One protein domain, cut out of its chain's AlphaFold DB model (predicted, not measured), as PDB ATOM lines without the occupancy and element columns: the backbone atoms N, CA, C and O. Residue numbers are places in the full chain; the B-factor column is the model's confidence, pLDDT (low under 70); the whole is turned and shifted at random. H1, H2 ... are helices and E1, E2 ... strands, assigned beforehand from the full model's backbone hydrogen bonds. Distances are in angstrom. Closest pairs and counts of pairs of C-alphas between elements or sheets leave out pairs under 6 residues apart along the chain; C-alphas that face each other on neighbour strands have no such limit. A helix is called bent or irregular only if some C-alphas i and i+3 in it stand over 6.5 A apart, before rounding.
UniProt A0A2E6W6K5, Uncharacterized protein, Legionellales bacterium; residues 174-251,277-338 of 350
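What this domain is: This is residues 174 to 251 and 277 to 338 of the 350 residues of an uncharacterized protein of Legionellales bacterium (UniProt A0A2E6W6K5). One twisted sheet of five strands has three helices over one face and its other face bare; H1 and H2 run side by side along the strands and H3 crosses them. From this slab E4 and E7 run on into the small hairpin E5 and E6, whose tip, residues 319 to 324, sticks out and lengthens the whole. The printed part has 140 residues, with three named helices and seven named strands in the order E1 H1 H2 H3 E2 E3 E4 E5 E6 E7. The five-stranded sheet has the order E1 - E7 - E4 - E3 - E2, all antiparallel, and the class is mixed, helices and strands. It is compact, with a radius of gyration of the C-alphas of 16.2 A, yet elongated, spanning 57 by 33 by 31 A.

Where its parts are: Find C-alpha 174 at (176.303, 176.459, 207.928), where E1, residues 174 to 177, begins. H1 is residues 182 to 190. H2 follows from C-alpha 202 at (197.581, 161.209, 206.347), residues 202 to 223, 25.1 A long; it is irregular, C-alphas 204 and 207 being 9.0 A apart, with a kink of 66 degrees near residue 209. H3, residues 230 to 249, measures 27.5 A. Past the cut come E2, residues 282 to 287, E3, residues 293 to 298, and E4, residues 305 to 314, 25.4 A. Then read E5, residues 317 to 319, E6, residues 324 to 326, and E7, residues 329 to 336, 22.6 A, ending at C-alpha 336 at (178.462, 181.586, 203.822).

How they stand to each other: Start at edge strand E1: N 177 and O 332 of E7 are 3.0 A apart, within hydrogen-bond range. E7 and E4 pair through N 310 and O 333, 2.8 A. E2, E3 and E4 form a meander, each strand the antiparallel neighbour of the one before, with N 309 and O 294 at 2.9 A and N 285 and O 295 at 2.9 A. In the hairpin E5 and E6, N 319 and O 324 are 2.9 A apart. The helices make two layers with the sheet, on the same face: H1 is over E7 at a height of 10.7 A, and H2 over E4, E3 and E2 at 9.5 A. H1 and H2 touch at a shallow tilt of 17 degrees, the same way, the closest C-alphas being those of Phe 182 and Tyr 202, 6.2 A. H3 runs across the strands, at 70 degrees to E7 on the local plane. Every O i to N i+4 pair is within range in H1 and H3, and 16 of 18 in H2.

The domain as a whole: The C-alphas of Thr 228 and Asn 323 are the two farthest apart, 58.8 A. Residues 252 to 276 are not printed, and C-alphas 251 and 277 stand 17.3 A apart across this cut. The link from H1 to H2 is long, with 11 residues. Mean pLDDT of the printed part is 90.7; look for low confidence, under 70, at residues 228 to 229.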
ATOM      1  N   VAL A 174     177.345 177.357 208.457       89.38
ATOM      2  CA  VAL A 174     176.303 176.459 207.928       89.38
ATOM      3  C   VAL A 174     176.701 174.988 208.037       89.38
ATOM      4  O   VAL A 174     175.862 174.130 208.297       89.38
ATOM      5  N   GLY A 175     177.997 174.684 207.954       89.38
ATOM      6  CA  GLY A 175     178.507 173.317 208.011       89.38
ATOM      7  C   GLY A 175     179.760 173.186 208.864       89.38
ATOM      8  O   GLY A 175     180.512 174.139 209.055       89.38
ATOM      9  N   GLN A 176     180.004 171.980 209.361       90.50
ATOM     10  CA  GLN A 176     181.242 171.624 210.045       90.50
ATOM     11  C   GLN A 176     181.638 170.191 209.701       90.50
ATOM     12  O   GLN A 176     180.777 169.360 209.421       90.50
ATOM     13  N   GLY A 177     182.934 169.900 209.756       90.62
ATOM     14  CA  GLY A 177     183.470 168.558 209.555       90.62
ATOM     15  C   GLY A 177     184.815 168.377 210.247       90.62
ATOM     16  O   GLY A 177     185.443 169.346 210.688       90.62
ATOM     17  N   SER A 178     185.258 167.126 210.352       91.69
ATOM     18  CA  SER A 178     186.576 166.796 210.889       91.69
ATOM     19  C   SER A 178     187.482 166.315 209.759       91.69
ATOM     20  O   SER A 178     187.159 165.307 209.138       91.69
ATOM     21  N   PRO A 179     188.619 166.982 209.511       94.50
ATOM     22  CA  PRO A 179     189.618 166.495 208.574       94.50
ATOM     23  C   PRO A 179     190.645 165.607 209.295       94.50
ATOM     24  O   PRO A 179     191.811 165.644 208.958       94.50
ATOM     25  N   ARG A 180     190.276 164.912 210.383       93.44
ATOM     26  CA  ARG A 180     191.250 164.108 211.145       93.44
ATOM     27  C   ARG A 180     191.697 162.869 210.369       93.44
ATOM     28  O   ARG A 180     192.815 162.425 210.569       93.44
ATOM     29  N   THR A 181     190.830 162.340 209.513       94.50
ATOM     30  CA  THR A 181     191.122 161.222 208.614       94.50
ATOM     31  C   THR A 181     191.027 161.682 207.167       94.50
ATOM     32  O   THR A 181     190.316 162.655 206.872       94.50
ATOM     33  N   PHE A 182     191.695 160.963 206.263       95.00
ATOM     34  CA  PHE A 182     191.600 161.240 204.829       95.00
ATOM     35  C   PHE A 182     190.143 161.165 204.338       95.00
ATOM     36  O   PHE A 182     189.659 162.086 203.682       95.00
ATOM     37  N   ASP A 183     189.396 160.142 204.760       94.06
ATOM     38  CA  ASP A 183     187.971 159.998 204.434       94.06
ATOM     39  C   ASP A 183     187.139 161.202 204.891       94.06
ATOM     40  O   ASP A 183     186.231 161.644 204.189       94.06
ATOM     41  N   GLY A 184     187.461 161.774 206.056       92.94
ATOM     42  CA  GLY A 184     186.761 162.939 206.591       92.94
ATOM     43  C   GLY A 184     186.946 164.190 205.732       92.94
ATOM     44  O   GLY A 184     185.987 164.938 205.516       92.94
ATOM     45  N   ILE A 185     188.156 164.421 205.211       94.25
ATOM     46  CA  ILE A 185     188.408 165.543 204.298       94.25
ATOM     47  C   ILE A 185     187.900 165.264 202.879       94.25
ATOM     48  O   ILE A 185     187.313 166.158 202.269       94.25
ATOM     49  N   GLN A 186     188.016 164.030 202.385       94.88
ATOM     50  CA  GLN A 186     187.440 163.621 201.104       94.88
ATOM     51  C   GLN A 186     185.918 163.793 201.105       94.88
ATOM     52  O   GLN A 186     185.368 164.356 200.161       94.88
ATOM     53  N   ALA A 187     185.228 163.382 202.171       91.75
ATOM     54  CA  ALA A 187     183.780 163.537 202.282       91.75
ATOM     55  C   ALA A 187     183.329 165.009 202.251       91.75
ATOM     56  O   ALA A 187     182.243 165.292 201.754       91.75
ATOM     57  N   MET A 188     184.149 165.943 202.748       91.06
ATOM     58  CA  MET A 188     183.849 167.382 202.700       91.06
ATOM     59  C   MET A 188     183.896 167.934 201.271       91.06
ATOM     60  O   MET A 188     183.038 168.723 200.892       91.06
ATOM     61  N   PHE A 189     184.903 167.554 200.482       93.00
ATOM     62  CA  PHE A 189     185.107 168.112 199.140       93.00
ATOM     63  C   PHE A 189     184.454 167.282 198.022       93.00
ATOM     64  O   PHE A 189     184.292 167.783 196.910       93.00
ATOM     65  N   ALA A 190     183.999 166.060 198.314       91.12
ATOM     66  CA  ALA A 190     183.308 165.201 197.352       91.12
ATOM     67  C   ALA A 190     182.041 165.853 196.774       91.12
ATOM     68  O   ALA A 190     181.798 165.744 195.575       91.12
ATOM     69  N   ASP A 191     181.261 166.575 197.589       84.50
ATOM     70  CA  ASP A 191     180.038 167.244 197.115       84.50
ATOM     71  C   ASP A 191     180.330 168.464 196.217       84.50
ATOM     72  O   ASP A 191     179.420 168.977 195.573       84.50
ATOM     73  N   LEU A 192     181.588 168.922 196.157       89.81
ATOM     74  CA  LEU A 192     182.063 169.905 195.176       89.81
ATOM     75  C   LEU A 192     182.536 169.241 193.871       89.81
ATOM     76  O   LEU A 192     183.065 169.913 192.988       89.81
ATOM     77  N   GLY A 193     182.374 167.923 193.745       88.31
ATOM     78  CA  GLY A 193     182.880 167.149 192.616       88.31
ATOM     79  C   GLY A 193     184.405 167.031 192.600       88.31
ATOM     80  O   GLY A 193     184.972 166.783 191.538       88.31
ATOM     81  N   ILE A 194     185.067 167.235 193.745       91.62
ATOM     82  CA  ILE A 194     186.523 167.160 193.875       91.62
ATOM     83  C   ILE A 194     186.905 165.795 194.439       91.62
ATOM     84  O   ILE A 194     186.484 165.398 195.531       91.62
ATOM     85  N   GLN A 195     187.746 165.092 193.692       91.56
ATOM     86  CA  GLN A 195     188.330 163.830 194.110       91.56
ATOM     87  C   GLN A 195     189.770 164.074 194.551       91.56
ATOM     88  O   GLN A 195     190.609 164.515 193.768       91.56
ATOM     89  N   LEU A 196     190.049 163.803 195.822       93.19
ATOM     90  CA  LEU A 196     191.380 163.941 196.388       93.19
ATOM     91  C   LEU A 196     192.188 162.681 196.079       93.19
ATOM     92  O   LEU A 196     191.674 161.562 196.133       93.19
ATOM     93  N   ALA A 197     193.470 162.863 195.779       89.62
ATOM     94  CA  ALA A 197     194.391 161.739 195.714       89.62
ATOM     95  C   ALA A 197     194.634 161.219 197.145       89.62
ATOM     96  O   ALA A 197     194.876 162.047 198.029       89.62
ATOM     97  N   PRO A 198     194.572 159.895 197.393       91.38
ATOM     98  CA  PRO A 198     194.939 159.319 198.683       91.38
ATOM     99  C   PRO A 198     196.326 159.782 199.134       91.38
ATOM    100  O   PRO A 198     197.247 159.880 198.324       91.38
ATOM    101  N   ILE A 199     196.459 160.067 200.429       92.19
ATOM    102  CA  ILE A 199     197.724 160.462 201.050       92.19
ATOM    103  C   ILE A 199     198.091 159.387 202.066       92.19
ATOM    104  O   ILE A 199     197.378 159.204 203.055       92.19
ATOM    105  N   ASP A 200     199.201 158.692 201.822       91.19
ATOM    106  CA  ASP A 200     199.740 157.719 202.768       91.19
ATOM    107  C   ASP A 200     200.095 158.407 204.090       91.19
ATOM    108  O   ASP A 200     200.626 159.520 204.106       91.19
ATOM    109  N   ASN A 201     199.794 157.741 205.208       91.62
ATOM    110  CA  ASN A 201     200.048 158.248 206.558       91.62
ATOM    111  C   ASN A 201     199.453 159.650 206.806       91.62
ATOM    112  O   ASN A 201     200.049 160.492 207.483       91.62
ATOM    113  N   TYR A 202     198.262 159.915 206.253       94.00
ATOM    114  CA  TYR A 202     197.581 161.209 206.347       94.00
ATOM    115  C   TYR A 202     197.516 161.756 207.785       94.00
ATOM    116  O   TYR A 202     197.749 162.948 208.021       94.00
ATOM    117  N   GLU A 203     197.204 160.880 208.738       92.94
ATOM    118  CA  GLU A 203     197.006 161.168 210.156       92.94
ATOM    119  C   GLU A 203     198.294 161.588 210.884       92.94
ATOM    120  O   GLU A 203     198.208 162.263 211.906       92.94
ATOM    121  N   GLU A 204     199.481 161.246 210.370       92.31
ATOM    122  CA  GLU A 204     200.762 161.598 211.009       92.31
ATOM    123  C   GLU A 204     201.085 163.094 210.887       92.31
ATOM    124  O   GLU A 204     201.828 163.649 211.696       92.31
ATOM    125  N   ASN A 205     200.520 163.766 209.878       91.75
ATOM    126  CA  ASN A 205     200.779 165.177 209.601       91.75
ATOM    127  C   ASN A 205     199.541 165.891 209.041       91.75
ATOM    128  O   ASN A 205     199.593 166.634 208.054       91.75
ATOM    129  N   THR A 206     198.398 165.662 209.693       92.75
ATOM    130  CA  THR A 206     197.089 166.164 209.260       92.75
ATOM    131  C   THR A 206     197.107 167.662 208.949       92.75
ATOM    132  O   THR A 206     196.549 168.088 207.944       92.75
ATOM    133  N   ASP A 207     197.769 168.487 209.766       90.69
ATOM    134  CA  ASP A 207     197.797 169.939 209.556       90.69
ATOM    135  C   ASP A 207     198.417 170.352 208.213       90.69
ATOM    136  O   ASP A 207     197.857 171.202 207.514       90.69
ATOM    137  N   GLN A 208     199.546 169.748 207.835       91.38
ATOM    138  CA  GLN A 208     200.202 170.047 206.563       91.38
ATOM    139  C   GLN A 208     199.419 169.465 205.386       91.38
ATOM    140  O   GLN A 208     199.215 170.161 204.388       91.38
ATOM    141  N   HIS A 209     198.905 168.240 205.522       95.00
ATOM    142  CA  HIS A 209     198.109 167.604 204.474       95.00
ATOM    143  C   HIS A 209     196.817 168.373 204.182       95.00
ATOM    144  O   HIS A 209     196.506 168.622 203.020       95.00
ATOM    145  N   VAL A 210     196.102 168.850 205.210       94.12
ATOM    146  CA  VAL A 210     194.908 169.691 205.024       94.12
ATOM    147  C   VAL A 210     195.243 170.968 204.254       94.12
ATOM    148  O   VAL A 210     194.510 171.336 203.340       94.12
ATOM    149  N   LYS A 211     196.347 171.645 204.590       92.31
ATOM    150  CA  LYS A 211     196.765 172.873 203.890       92.31
ATOM    151  C   LYS A 211     197.092 172.609 202.418       92.31
ATOM    152  O   LYS A 211     196.664 173.383 201.565       92.31
ATOM    153  N   SER A 212     197.789 171.511 202.123       92.75
ATOM    154  CA  SER A 212     198.090 171.098 200.747       92.75
ATOM    155  C   SER A 212     196.815 170.765 199.960       92.75
ATOM    156  O   SER A 212     196.614 171.276 198.856       92.75
ATOM    157  N   ILE A 213     195.893 170.012 200.569       95.19
ATOM    158  CA  ILE A 213     194.584 169.695 199.983       95.19
ATOM    159  C   ILE A 213     193.790 170.970 199.691       95.19
ATOM    160  O   ILE A 213     193.195 171.084 198.626       95.19
ATOM    161  N   MET A 214     193.796 171.965 200.581       94.75
ATOM    162  CA  MET A 214     193.106 173.236 200.322       94.75
ATOM    163  C   MET A 214     193.655 173.958 199.085       94.75
ATOM    164  O   MET A 214     192.880 174.535 198.324       94.75
ATOM    165  N   GLN A 215     194.968 173.905 198.843       93.50
ATOM    166  CA  GLN A 215     195.561 174.453 197.620       93.50
ATOM    167  C   GLN A 215     195.166 173.638 196.380       93.50
ATOM    168  O   GLN A 215     194.919 174.227 195.329       93.50
ATOM    169  N   GLN A 216     195.088 172.307 196.492       94.62
ATOM    170  CA  GLN A 216     194.562 171.455 195.422       94.62
ATOM    171  C   GLN A 216     193.112 171.818 195.092       94.62
ATOM    172  O   GLN A 216     192.815 172.104 193.939       94.62
ATOM    173  N   VAL A 217     192.244 171.901 196.098       95.25
ATOM    174  CA  VAL A 217     190.829 172.258 195.940       95.25
ATOM    175  C   VAL A 217     190.662 173.583 195.195       95.25
ATOM    176  O   VAL A 217     189.832 173.674 194.300       95.25
ATOM    177  N   VAL A 218     191.461 174.606 195.519       95.19
ATOM    178  CA  VAL A 218     191.422 175.894 194.803       95.19
ATOM    179  C   VAL A 218     191.771 175.726 193.322       95.19
ATOM    180  O   VAL A 218     191.082 176.287 192.471       95.19
ATOM    181  N   ARG A 219     192.817 174.953 193.000       94.38
ATOM    182  CA  ARG A 219     193.195 174.679 191.604       94.38
ATOM    183  C   ARG A 219     192.097 173.920 190.864       94.38
ATOM    184  O   ARG A 219     191.748 174.316 189.757       94.38
ATOM    185  N   ASP A 220     191.539 172.888 191.490       93.62
ATOM    186  CA  ASP A 220     190.519 172.025 190.892       93.62
ATOM    187  C   ASP A 220     189.206 172.788 190.660       93.62
ATOM    188  O   ASP A 220     188.586 172.639 189.610       93.62
ATOM    189  N   LEU A 221     188.809 173.672 191.585       93.44
ATOM    190  CA  LEU A 221     187.650 174.551 191.400       93.44
ATOM    191  C   LEU A 221     187.861 175.540 190.248       93.44
ATOM    192  O   LEU A 221     186.980 175.686 189.403       93.44
ATOM    193  N   ASN A 222     189.029 176.183 190.180       92.75
ATOM    194  CA  ASN A 222     189.339 177.125 189.102       92.75
ATOM    195  C   ASN A 222     189.499 176.434 187.740       92.75
ATOM    196  O   ASN A 222     189.322 177.081 186.715       92.75
ATOM    197  N   ALA A 223     189.807 175.136 187.693       91.00
ATOM    198  CA  ALA A 223     189.872 174.386 186.440       91.00
ATOM    199  C   ALA A 223     188.504 174.278 185.740       91.00
ATOM    200  O   ALA A 223     188.459 174.185 184.515       91.00
ATOM    201  N   TYR A 224     187.391 174.347 186.485       86.00
ATOM    202  CA  TYR A 224     186.050 174.347 185.891       86.00
ATOM    203  C   TYR A 224     185.727 175.623 185.100       86.00
ATOM    204  O   TYR A 224     184.885 175.567 184.208       86.00
ATOM    205  N   THR A 225     186.380 176.746 185.414       79.31
ATOM    206  CA  THR A 225     186.142 178.067 184.799       79.31
ATOM    207  C   THR A 225     187.265 178.491 183.845       79.31
ATOM    208  O   THR A 225     187.377 179.659 183.474       79.31
ATOM    209  N   GLN A 226     188.137 177.558 183.441       79.75
ATOM    210  CA  GLN A 226     189.192 177.841 182.466       79.75
ATOM    211  C   GLN A 226     188.645 177.863 181.032       79.75
ATOM    212  O   GLN A 226     188.176 176.850 180.514       79.75
ATOM    213  N   GLY A 227     188.807 179.010 180.365       71.06
ATOM    214  CA  GLY A 227     188.387 179.221 178.978       71.06
ATOM    215  C   GLY A 227     186.872 179.385 178.827       71.06
ATOM    216  O   GLY A 227     186.161 179.582 179.803       71.06
ATOM    217  N   THR A 228     186.375 179.316 177.592       63.88
ATOM    218  CA  THR A 228     184.935 179.352 177.297       63.88
ATOM    219  C   THR A 228     184.394 177.924 177.330       63.88
ATOM    220  O   THR A 228     184.342 177.245 176.304       63.88
ATOM    221  N   ASN A 229     184.095 177.415 178.526       69.31
ATOM    222  CA  ASN A 229     183.628 176.043 178.714       69.31
ATOM    223  C   ASN A 229     182.281 176.015 179.438       69.31
ATOM    224  O   ASN A 229     182.201 175.637 180.605       69.31
ATOM    225  N   ASP A 230     181.213 176.344 178.710       76.81
ATOM    226  CA  ASP A 230     179.837 176.370 179.220       76.81
ATOM    227  C   ASP A 230     179.451 175.068 179.949       76.81
ATOM    228  O   ASP A 230     178.703 175.085 180.922       76.81
ATOM    229  N   THR A 231     179.991 173.918 179.521       81.44
ATOM    230  CA  THR A 231     179.738 172.622 180.178       81.44
ATOM    231  C   THR A 231     180.462 172.506 181.525       81.44
ATOM    232  O   THR A 231     179.900 171.986 182.492       81.44
ATOM    233  N   GLY A 232     181.704 172.990 181.609       82.44
ATOM    234  CA  GLY A 232     182.485 173.052 182.846       82.44
ATOM    235  C   GLY A 232     181.879 174.016 183.866       82.44
ATOM    236  O   GLY A 232     181.713 173.654 185.032       82.44
ATOM    237  N   GLU A 233     181.451 175.191 183.410       80.88
ATOM    238  CA  GLU A 233     180.813 176.208 184.248       80.88
ATOM    239  C   GLU A 233     179.450 175.746 184.775       80.88
ATOM    240  O   GLU A 233     179.178 175.851 185.973       80.88
ATOM    241  N   GLN A 234     178.612 175.140 183.924       84.38
ATOM    242  CA  GLN A 234     177.348 174.534 184.359       84.38
ATOM    243  C   GLN A 234     177.574 173.442 185.408       84.38
ATOM    244  O   GLN A 234     176.852 173.374 186.409       84.38
ATOM    245  N   ARG A 235     178.602 172.604 185.213       87.12
ATOM    246  CA  ARG A 235     178.974 171.578 186.188       87.12
ATOM    247  C   ARG A 235     179.414 172.205 187.508       87.12
ATOM    248  O   ARG A 235     178.954 171.744 188.549       87.12
ATOM    249  N   LEU A 236     180.227 173.262 187.491       87.56
ATOM    250  CA  LEU A 236     180.618 173.977 188.708       87.56
ATOM    251  C   LEU A 236     179.399 174.533 189.447       87.56
ATOM    252  O   LEU A 236     179.246 174.276 190.638       87.56
ATOM    253  N   VAL A 237     178.502 175.232 188.749       87.69
ATOM    254  CA  VAL A 237     177.262 175.769 189.335       87.69
ATOM    255  C   VAL A 237     176.449 174.662 190.008       87.69
ATOM    256  O   VAL A 237     175.991 174.835 191.139       87.69
ATOM    257  N   GLN A 238     176.310 173.504 189.354       88.75
ATOM    258  CA  GLN A 238     175.603 172.358 189.920       88.75
ATOM    259  C   GLN A 238     176.294 171.814 191.181       88.75
ATOM    260  O   GLN A 238     175.621 171.582 192.185       88.75
ATOM    261  N   GLN A 239     177.618 171.636 191.159       91.31
ATOM    262  CA  GLN A 239     178.372 171.133 192.315       91.31
ATOM    263  C   GLN A 239     178.331 172.113 193.498       91.31
ATOM    264  O   GLN A 239     178.068 171.710 194.628       91.31
ATOM    265  N   LEU A 240     178.493 173.416 193.249       91.88
ATOM    266  CA  LEU A 240     178.360 174.450 194.282       91.88
ATOM    267  C   LEU A 240     176.942 174.476 194.865       91.88
ATOM    268  O   LEU A 240     176.772 174.578 196.083       91.88
ATOM    269  N   GLY A 241     175.928 174.346 194.004       88.94
ATOM    270  CA  GLY A 241     174.531 174.217 194.402       88.94
ATOM    271  C   GLY A 241     174.304 173.018 195.321       88.94
ATOM    272  O   GLY A 241     173.732 173.186 196.395       88.94
ATOM    273  N   ASN A 242     174.804 171.837 194.949       89.12
ATOM    274  CA  ASN A 242     174.686 170.605 195.735       89.12
ATOM    275  C   ASN A 242     175.402 170.705 197.087       89.12
ATOM    276  O   ASN A 242     174.806 170.407 198.125       89.12
ATOM    277  N   PHE A 243     176.650 171.180 197.084       93.56
ATOM    278  CA  PHE A 243     177.442 171.390 198.293       93.56
ATOM    279  C   PHE A 243     176.708 172.304 199.283       93.56
ATOM    280  O   PHE A 243     176.519 171.953 200.452       93.56
ATOM    281  N   LEU A 244     176.215 173.455 198.817       92.38
ATOM    282  CA  LEU A 244     175.479 174.384 199.671       92.38
ATOM    283  C   LEU A 244     174.105 173.841 200.072       92.38
ATOM    284  O   LEU A 244     173.708 174.040 201.216       92.38
ATOM    285  N   ASN A 245     173.402 173.110 199.207       89.62
ATOM    286  CA  ASN A 245     172.119 172.494 199.556       89.62
ATOM    287  C   ASN A 245     172.257 171.501 200.715       89.62
ATOM    288  O   ASN A 245     171.464 171.512 201.661       89.62
ATOM    289  N   LYS A 246     173.323 170.696 200.696       90.94
ATOM    290  CA  LYS A 246     173.644 169.760 201.771       90.94
ATOM    291  C   LYS A 246     174.067 170.484 203.047       90.94
ATOM    292  O   LYS A 246     173.525 170.207 204.115       90.94
ATOM    293  N   HIS A 247     175.014 171.417 202.964       89.44
ATOM    294  CA  HIS A 247     175.553 172.057 204.165       89.44
ATOM    295  C   HIS A 247     174.580 173.041 204.813       89.44
ATOM    296  O   HIS A 247     174.521 173.098 206.038       89.44
ATOM    297  N   VAL A 248     173.799 173.778 204.026       87.31
ATOM    298  CA  VAL A 248     172.826 174.746 204.543       87.31
ATOM    299  C   VAL A 248     171.540 174.062 204.989       87.31
ATOM    300  O   VAL A 248     171.013 174.424 206.038       87.31
ATOM    301  N   GLY A 249     171.037 173.085 204.224       85.06
ATOM    302  CA  GLY A 249     169.699 172.540 204.452       85.06
ATOM    303  C   GLY A 249     169.552 171.028 204.452       85.06
ATOM    304  O   GLY A 249     168.422 170.561 204.496       85.06
ATOM    305  N   LEU A 250     170.646 170.257 204.398       88.31
ATOM    306  CA  LEU A 250     170.614 168.791 204.264       88.31
ATOM    307  C   LEU A 250     169.701 168.314 203.122       88.31
ATOM    308  O   LEU A 250     169.051 167.278 203.219       88.31
ATOM    309  N   ASN A 251     169.683 169.069 202.023       88.00
ATOM    310  CA  ASN A 251     168.837 168.826 200.857       88.00
ATOM    311  C   ASN A 251     167.322 168.926 201.105       88.00
ATOM    312  O   ASN A 251     166.559 168.464 200.261       88.00
ATOM    313  N   LEU A 277     172.889 181.889 190.582       91.19
ATOM    314  CA  LEU A 277     174.315 181.574 190.495       91.19
ATOM    315  C   LEU A 277     174.897 181.599 189.065       91.19
ATOM    316  O   LEU A 277     176.003 182.114 188.934       91.19
ATOM    317  N   PRO A 278     174.193 181.146 187.999       89.56
ATOM    318  CA  PRO A 278     174.706 181.205 186.624       89.56
ATOM    319  C   PRO A 278     175.055 182.610 186.119       89.56
ATOM    320  O   PRO A 278     175.765 182.742 185.133       89.56
ATOM    321  N   ASN A 279     174.550 183.662 186.769       89.38
ATOM    322  CA  ASN A 279     174.773 185.046 186.349       89.38
ATOM    323  C   ASN A 279     176.031 185.673 186.971       89.38
ATOM    324  O   ASN A 279     176.215 186.886 186.875       89.38
ATOM    325  N   ILE A 280     176.853 184.887 187.671       91.44
ATOM    326  CA  ILE A 280     178.008 185.367 188.427       91.44
ATOM    327  C   ILE A 280     179.262 184.620 187.974       91.44
ATOM    328  O   ILE A 280     179.310 183.397 188.051       91.44
ATOM    329  N   ASP A 281     180.293 185.366 187.572       90.62
ATOM    330  CA  ASP A 281     181.628 184.809 187.328       90.62
ATOM    331  C   ASP A 281     182.309 184.541 188.681       90.62
ATOM    332  O   ASP A 281     182.465 185.448 189.511       90.62
ATOM    333  N   LEU A 282     182.656 183.279 188.931       92.69
ATOM    334  CA  LEU A 282     183.186 182.806 190.204       92.69
ATOM    335  C   LEU A 282     184.675 182.491 190.099       92.69
ATOM    336  O   LEU A 282     185.164 181.937 189.119       92.69
ATOM    337  N   GLU A 283     185.383 182.776 191.182       93.38
ATOM    338  CA  GLU A 283     186.791 182.454 191.358       93.38
ATOM    339  C   GLU A 283     187.001 181.834 192.738       93.38
ATOM    340  O   GLU A 283     186.299 182.154 193.707       93.38
ATOM    341  N   SER A 284     187.976 180.932 192.823       95.56
ATOM    342  CA  SER A 284     188.436 180.364 194.082       95.56
ATOM    343  C   SER A 284     189.836 180.850 194.428       95.56
ATOM    344  O   SER A 284     190.736 180.848 193.588       95.56
ATOM    345  N   THR A 285     190.054 181.216 195.688       95.75
ATOM    346  CA  THR A 285     191.368 181.628 196.201       95.75
ATOM    347  C   THR A 285     191.696 180.938 197.520       95.75
ATOM    348  O   THR A 285     190.812 180.475 198.248       95.75
ATOM    349  N   SER A 286     192.990 180.844 197.840       93.94
ATOM    350  CA  SER A 286     193.451 180.379 199.146       93.94
ATOM    351  C   SER A 286     193.730 181.566 200.065       93.94
ATOM    352  O   SER A 286     194.284 182.592 199.673       93.94
ATOM    353  N   LYS A 287     193.386 181.408 201.342       91.50
ATOM    354  CA  LYS A 287     193.878 182.274 202.412       91.50
ATOM    355  C   LYS A 287     194.877 181.487 203.228       91.50
ATOM    356  O   LYS A 287     194.483 180.568 203.932       91.50
ATOM    357  N   GLU A 288     196.145 181.868 203.170       75.75
ATOM    358  CA  GLU A 288     197.208 181.172 203.911       75.75
ATOM    359  C   GLU A 288     197.491 181.829 205.273       75.75
ATOM    360  O   GLU A 288     197.846 181.161 206.245       75.75
ATOM    361  N   GLY A 289     197.250 183.139 205.386       73.38
ATOM    362  CA  GLY A 289     197.442 183.901 206.619       73.38
ATOM    363  C   GLY A 289     196.400 183.594 207.704       73.38
ATOM    364  O   GLY A 289     195.186 183.717 207.511       73.38
ATOM    365  N   GLY A 290     196.875 183.282 208.911       84.50
ATOM    366  CA  GLY A 290     196.028 183.062 210.081       84.50
ATOM    367  C   GLY A 290     195.362 181.685 210.086       84.50
ATOM    368  O   GLY A 290     195.977 180.715 210.509       84.50
ATOM    369  N   ARG A 291     194.078 181.615 209.716       89.38
ATOM    370  CA  ARG A 291     193.333 180.348 209.613       89.38
ATOM    371  C   ARG A 291     193.202 179.997 208.131       89.38
ATOM    372  O   ARG A 291     192.504 180.756 207.452       89.38
ATOM    373  N   PRO A 292     193.835 178.905 207.660       93.62
ATOM    374  CA  PRO A 292     193.751 178.491 206.271       93.62
ATOM    375  C   PRO A 292     192.309 178.331 205.802       93.62
ATOM    376  O   PRO A 292     191.470 177.822 206.555       93.62
ATOM    377  N   ALA A 293     192.011 178.778 204.587       96.25
ATOM    378  CA  ALA A 293     190.691 178.605 203.999       96.25
ATOM    379  C   ALA A 293     190.736 178.516 202.473       96.25
ATOM    380  O   ALA A 293     191.581 179.145 201.836       96.25
ATOM    381  N   VAL A 294     189.771 177.780 201.923       96.56
ATOM    382  CA  VAL A 294     189.331 177.881 200.526       96.56
ATOM    383  C   VAL A 294     188.210 178.910 200.478       96.56
ATOM    384  O   VAL A 294     187.257 178.798 201.248       96.56
ATOM    385  N   LEU A 295     188.327 179.906 199.610       96.94
ATOM    386  CA  LEU A 295     187.355 180.978 199.431       96.94
ATOM    387  C   LEU A 295     186.755 180.833 198.040       96.94
ATOM    388  O   LEU A 295     187.517 180.780 197.085       96.94
ATOM    389  N   VAL A 296     185.429 180.809 197.928       96.69
ATOM    390  CA  VAL A 296     184.715 180.888 196.646       96.69
ATOM    391  C   VAL A 296     183.962 182.211 196.620       96.69
ATOM    392  O   VAL A 296     183.146 182.479 197.508       96.69
ATOM    393  N   HIS A 297     184.249 183.063 195.641       96.50
ATOM    394  CA  HIS A 297     183.758 184.440 195.588       96.50
ATOM    395  C   HIS A 297     183.512 184.909 194.155       96.50
ATOM    396  O   HIS A 297     183.916 184.258 193.196       96.50
ATOM    397  N   GLU A 298     182.863 186.064 194.014       95.19
ATOM    398  CA  GLU A 298     182.791 186.760 192.726       95.19
ATOM    399  C   GLU A 298     184.206 187.126 192.252       95.19
ATOM    400  O   GLU A 298     185.026 187.640 193.027       95.19
ATOM    401  N   LYS A 299     184.507 186.850 190.984       93.69
ATOM    402  CA  LYS A 299     185.823 187.085 190.388       93.69
ATOM    403  C   LYS A 299     186.261 188.538 190.531       93.69
ATOM    404  O   LYS A 299     185.484 189.472 190.336       93.69
ATOM    405  N   GLY A 300     187.516 188.736 190.935       93.94
ATOM    406  CA  GLY A 300     188.063 190.069 191.219       93.94
ATOM    407  C   GLY A 300     187.512 190.745 192.487       93.94
ATOM    408  O   GLY A 300     187.959 191.839 192.830       93.94
ATOM    409  N   LYS A 301     186.586 190.113 193.225       96.06
ATOM    410  CA  LYS A 301     186.005 190.635 194.474       96.06
ATOM    411  C   LYS A 301     186.110 189.607 195.614       96.06
ATOM    412  O   LYS A 301     185.092 189.096 196.079       96.06
ATOM    413  N   PRO A 302     187.312 189.360 196.168       92.56
ATOM    414  CA  PRO A 302     187.549 188.313 197.175       92.56
ATOM    415  C   PRO A 302     186.777 188.481 198.493       92.56
ATOM    416  O   PRO A 302     186.649 187.532 199.262       92.56
ATOM    417  N   GLN A 303     186.254 189.678 198.778       93.50
ATOM    418  CA  GLN A 303     185.396 189.924 199.944       93.50
ATOM    419  C   GLN A 303     183.919 189.593 199.678       93.50
ATOM    420  O   GLN A 303     183.163 189.372 200.626       93.50
ATOM    421  N   ASN A 304     183.494 189.525 198.410       96.81
ATOM    422  CA  ASN A 304     182.131 189.158 198.038       96.81
ATOM    423  C   ASN A 304     181.990 187.629 197.965       96.81
ATOM    424  O   ASN A 304     181.831 187.030 196.902       96.81
ATOM    425  N   LEU A 305     182.126 186.994 199.129       96.81
ATOM    426  CA  LEU A 305     182.172 185.543 199.275       96.81
ATOM    427  C   LEU A 305     180.811 184.899 199.024       96.81
ATOM    428  O   LEU A 305     179.808 185.291 199.626       96.81
ATOM    429  N   LEU A 306     180.800 183.842 198.214       96.38
ATOM    430  CA  LEU A 306     179.721 182.864 198.205       96.38
ATOM    431  C   LEU A 306     179.822 182.027 199.485       96.38
ATOM    432  O   LEU A 306     178.939 182.076 200.341       96.38
ATOM    433  N   PHE A 307     180.943 181.332 199.668       96.88
ATOM    434  CA  PHE A 307     181.276 180.643 200.910       96.88
ATOM    435  C   PHE A 307     182.790 180.523 201.094       96.88
ATOM    436  O   PHE A 307     183.574 180.760 200.176       96.88
ATOM    437  N   GLN A 308     183.195 180.110 202.291       96.50
ATOM    438  CA  GLN A 308     184.543 179.637 202.567       96.50
ATOM    439  C   GLN A 308     184.519 178.309 203.330       96.50
ATOM    440  O   GLN A 308     183.645 178.079 204.169       96.50
ATOM    441  N   VAL A 309     185.517 177.462 203.076       96.69
ATOM    442  CA  VAL A 309     185.826 176.284 203.894       96.69
ATOM    443  C   VAL A 309     187.078 176.597 204.695       96.69
ATOM    444  O   VAL A 309     188.186 176.615 204.165       96.69
ATOM    445  N   ARG A 310     186.899 176.884 205.984       96.12
ATOM    446  CA  ARG A 310     187.958 177.329 206.890       96.12
ATOM    447  C   ARG A 310     188.425 176.199 207.789       96.12
ATOM    448  O   ARG A 310     187.634 175.611 208.522       96.12
ATOM    449  N   TYR A 311     189.730 175.981 207.830       95.19
ATOM    450  CA  TYR A 311     190.366 175.015 208.708       95.19
ATOM    451  C   TYR A 311     190.876 175.672 209.996       95.19
ATOM    452  O   TYR A 311     191.318 176.825 210.034       95.19
ATOM    453  N   THR A 312     190.773 174.932 211.096       93.69
ATOM    454  CA  THR A 312     191.356 175.296 212.382       93.69
ATOM    455  C   THR A 312     192.048 174.107 213.010       93.69
ATOM    456  O   THR A 312     191.469 173.022 213.109       93.69
ATOM    457  N   TYR A 313     193.243 174.383 213.509       91.44
ATOM    458  CA  TYR A 313     194.019 173.508 214.360       91.44
ATOM    459  C   TYR A 313     194.045 174.069 215.780       91.44
ATOM    460  O   TYR A 313     194.149 175.281 215.994       91.44
ATOM    461  N   GLN A 314     193.945 173.176 216.752       90.44
ATOM    462  CA  GLN A 314     194.183 173.469 218.150       90.44
ATOM    463  C   GLN A 314     195.096 172.385 218.703       90.44
ATOM    464  O   GLN A 314     194.688 171.229 218.757       90.44
ATOM    465  N   ALA A 315     196.295 172.780 219.128       89.62
ATOM    466  CA  ALA A 315     197.248 171.884 219.767       89.62
ATOM    467  C   ALA A 315     196.675 171.281 221.066       89.62
ATOM    468  O   ALA A 315     195.768 171.883 221.667       89.62
ATOM    469  N   PRO A 316     197.204 170.126 221.515       91.31
ATOM    470  CA  PRO A 316     196.850 169.555 222.804       91.31
ATOM    471  C   PRO A 316     197.032 170.586 223.917       91.31
ATOM    472  O   PRO A 316     197.961 171.398 223.895       91.31
ATOM    473  N   ARG A 317     196.118 170.589 224.885       92.00
ATOM    474  CA  ARG A 317     196.193 171.514 226.023       92.00
ATOM    475  C   ARG A 317     195.494 170.966 227.248       92.00
ATOM    476  O   ARG A 317     194.498 170.249 227.130       92.00
ATOM    477  N   PHE A 318     195.921 171.419 228.419       90.50
ATOM    478  CA  PHE A 318     195.170 171.214 229.648       90.50
ATOM    479  C   PHE A 318     193.880 172.049 229.650       90.50
ATOM    480  O   PHE A 318     193.868 173.228 229.277       90.50
ATOM    481  N   SER A 319     192.769 171.431 230.047       87.69
ATOM    482  CA  SER A 319     191.478 172.096 230.195       87.69
ATOM    483  C   SER A 319     191.110 172.179 231.668       87.69
ATOM    484  O   SER A 319     190.617 171.202 232.225       87.69
ATOM    485  N   SER A 320     191.260 173.358 232.277       83.38
ATOM    486  CA  SER A 320     190.955 173.577 233.699       83.38
ATOM    487  C   SER A 320     189.512 173.216 234.067       83.38
ATOM    488  O   SER A 320     189.268 172.673 235.133       83.38
ATOM    489  N   SER A 321     188.554 173.433 233.159       81.25
ATOM    490  CA  SER A 321     187.144 173.072 233.375       81.25
ATOM    491  C   SER A 321     186.865 171.567 233.364       81.25
ATOM    492  O   SER A 321     185.854 171.135 233.902       81.25
ATOM    493  N   LEU A 322     187.725 170.775 232.716       83.00
ATOM    494  CA  LEU A 322     187.591 169.317 232.625       83.00
ATOM    495  C   LEU A 322     188.621 168.596 233.503       83.00
ATOM    496  O   LEU A 322     188.624 167.371 233.531       83.00
ATOM    497  N   ASN A 323     189.509 169.357 234.151       90.06
ATOM    498  CA  ASN A 323     190.653 168.885 234.921       90.06
ATOM    499  C   ASN A 323     191.445 167.757 234.230       90.06
ATOM    500  O   ASN A 323     191.805 166.760 234.851       90.06
ATOM    501  N   ARG A 324     191.661 167.880 232.915       90.56
ATOM    502  CA  ARG A 324     192.389 166.889 232.111       90.56
ATOM    503  C   ARG A 324     193.029 167.514 230.884       90.56
ATOM    504  O   ARG A 324     192.588 168.567 230.406       90.56
ATOM    505  N   GLU A 325     194.020 166.824 230.334       92.44
ATOM    506  CA  GLU A 325     194.516 167.116 228.996       92.44
ATOM    507  C   GLU A 325     193.445 166.831 227.945       92.44
ATOM    508  O   GLU A 325     192.675 165.871 228.013       92.44
ATOM    509  N   THR A 326     193.374 167.724 226.969       90.00
ATOM    510  CA  THR A 326     192.527 167.580 225.795       90.00
ATOM    511  C   THR A 326     193.425 167.348 224.590       90.00
ATOM    512  O   THR A 326     194.401 168.088 224.436       90.00
ATOM    513  N   PRO A 327     193.116 166.343 223.750       89.25
ATOM    514  CA  PRO A 327     193.919 166.056 222.572       89.25
ATOM    515  C   PRO A 327     193.829 167.211 221.579       89.25
ATOM    516  O   PRO A 327     192.936 168.066 221.669       89.25
ATOM    517  N   GLU A 328     194.729 167.200 220.603       90.19
ATOM    518  CA  GLU A 328     194.645 168.114 219.473       90.19
ATOM    519  C   GLU A 328     193.288 168.016 218.762       90.19
ATOM    520  O   GLU A 328     192.614 166.975 218.761       90.19
ATOM    521  N   ARG A 329     192.865 169.123 218.156       90.94
ATOM    522  CA  ARG A 329     191.592 169.209 217.441       90.94
ATOM    523  C   ARG A 329     191.775 169.840 216.076       90.94
ATOM    524  O   ARG A 329     192.166 171.001 215.965       90.94
ATOM    525  N   HIS A 330     191.342 169.097 215.067       93.50
ATOM    526  CA  HIS A 330     191.226 169.543 213.689       93.50
ATOM    527  C   HIS A 330     189.748 169.746 213.361       93.50
ATOM    528  O   HIS A 330     188.925 168.854 213.587       93.50
ATOM    529  N   ARG A 331     189.391 170.929 212.855       94.56
ATOM    530  CA  ARG A 331     188.013 171.252 212.457       94.56
ATOM    531  C   ARG A 331     187.992 172.028 211.156       94.56
ATOM    532  O   ARG A 331     188.781 172.957 210.993       94.56
ATOM    533  N   MET A 332     187.044 171.686 210.296       94.44
ATOM    534  CA  MET A 332     186.655 172.475 209.136       94.44
ATOM    535  C   MET A 332     185.287 173.098 209.373       94.44
ATOM    536  O   MET A 332     184.407 172.477 209.968       94.44
ATOM    537  N   PHE A 333     185.122 174.321 208.893       94.62
ATOM    538  CA  PHE A 333     183.894 175.095 208.983       94.62
ATOM    539  C   PHE A 333     183.512 175.584 207.594       94.62
ATOM    540  O   PHE A 333     184.354 176.146 206.900       94.62
ATOM    541  N   VAL A 334     182.252 175.392 207.218       94.75
ATOM    542  CA  VAL A 334     181.663 175.958 206.004       94.75
ATOM    543  C   VAL A 334     180.885 177.196 206.414       94.75
ATOM    544  O   VAL A 334     179.943 177.105 207.206       94.75
ATOM    545  N   GLU A 335     181.300 178.352 205.911       94.38
ATOM    546  CA  GLU A 335     180.728 179.652 206.257       94.38
ATOM    547  C   GLU A 335     180.260 180.363 204.988       94.38
ATOM    548  O   GLU A 335     181.032 180.491 204.043       94.38
ATOM    549  N   VAL A 336     179.011 180.831 204.961       94.38
ATOM    550  CA  VAL A 336     178.462 181.586 203.822       94.38
ATOM    551  C   VAL A 336     178.823 183.070 203.901       94.38
ATOM    552  O   VAL A 336     179.017 183.619 204.986       94.38
ATOM    553  N   GLY A 337     178.913 183.740 202.755       93.69
ATOM    554  CA  GLY A 337     179.315 185.143 202.677       93.69
ATOM    555  C   GLY A 337     178.247 186.102 202.134       93.69
ATOM    556  O   GLY A 337     177.078 185.731 201.979       93.69
ATOM    557  N   PRO A 338     178.632 187.363 201.861       94.44
ATOM    558  CA  PRO A 338     177.729 188.384 201.330       94.44
ATOM    559  C   PRO A 338     177.075 188.003 199.996       94.44
ATOM    560  O   PRO A 338     175.872 188.215 199.840       94.44
TER     561      PRO A 338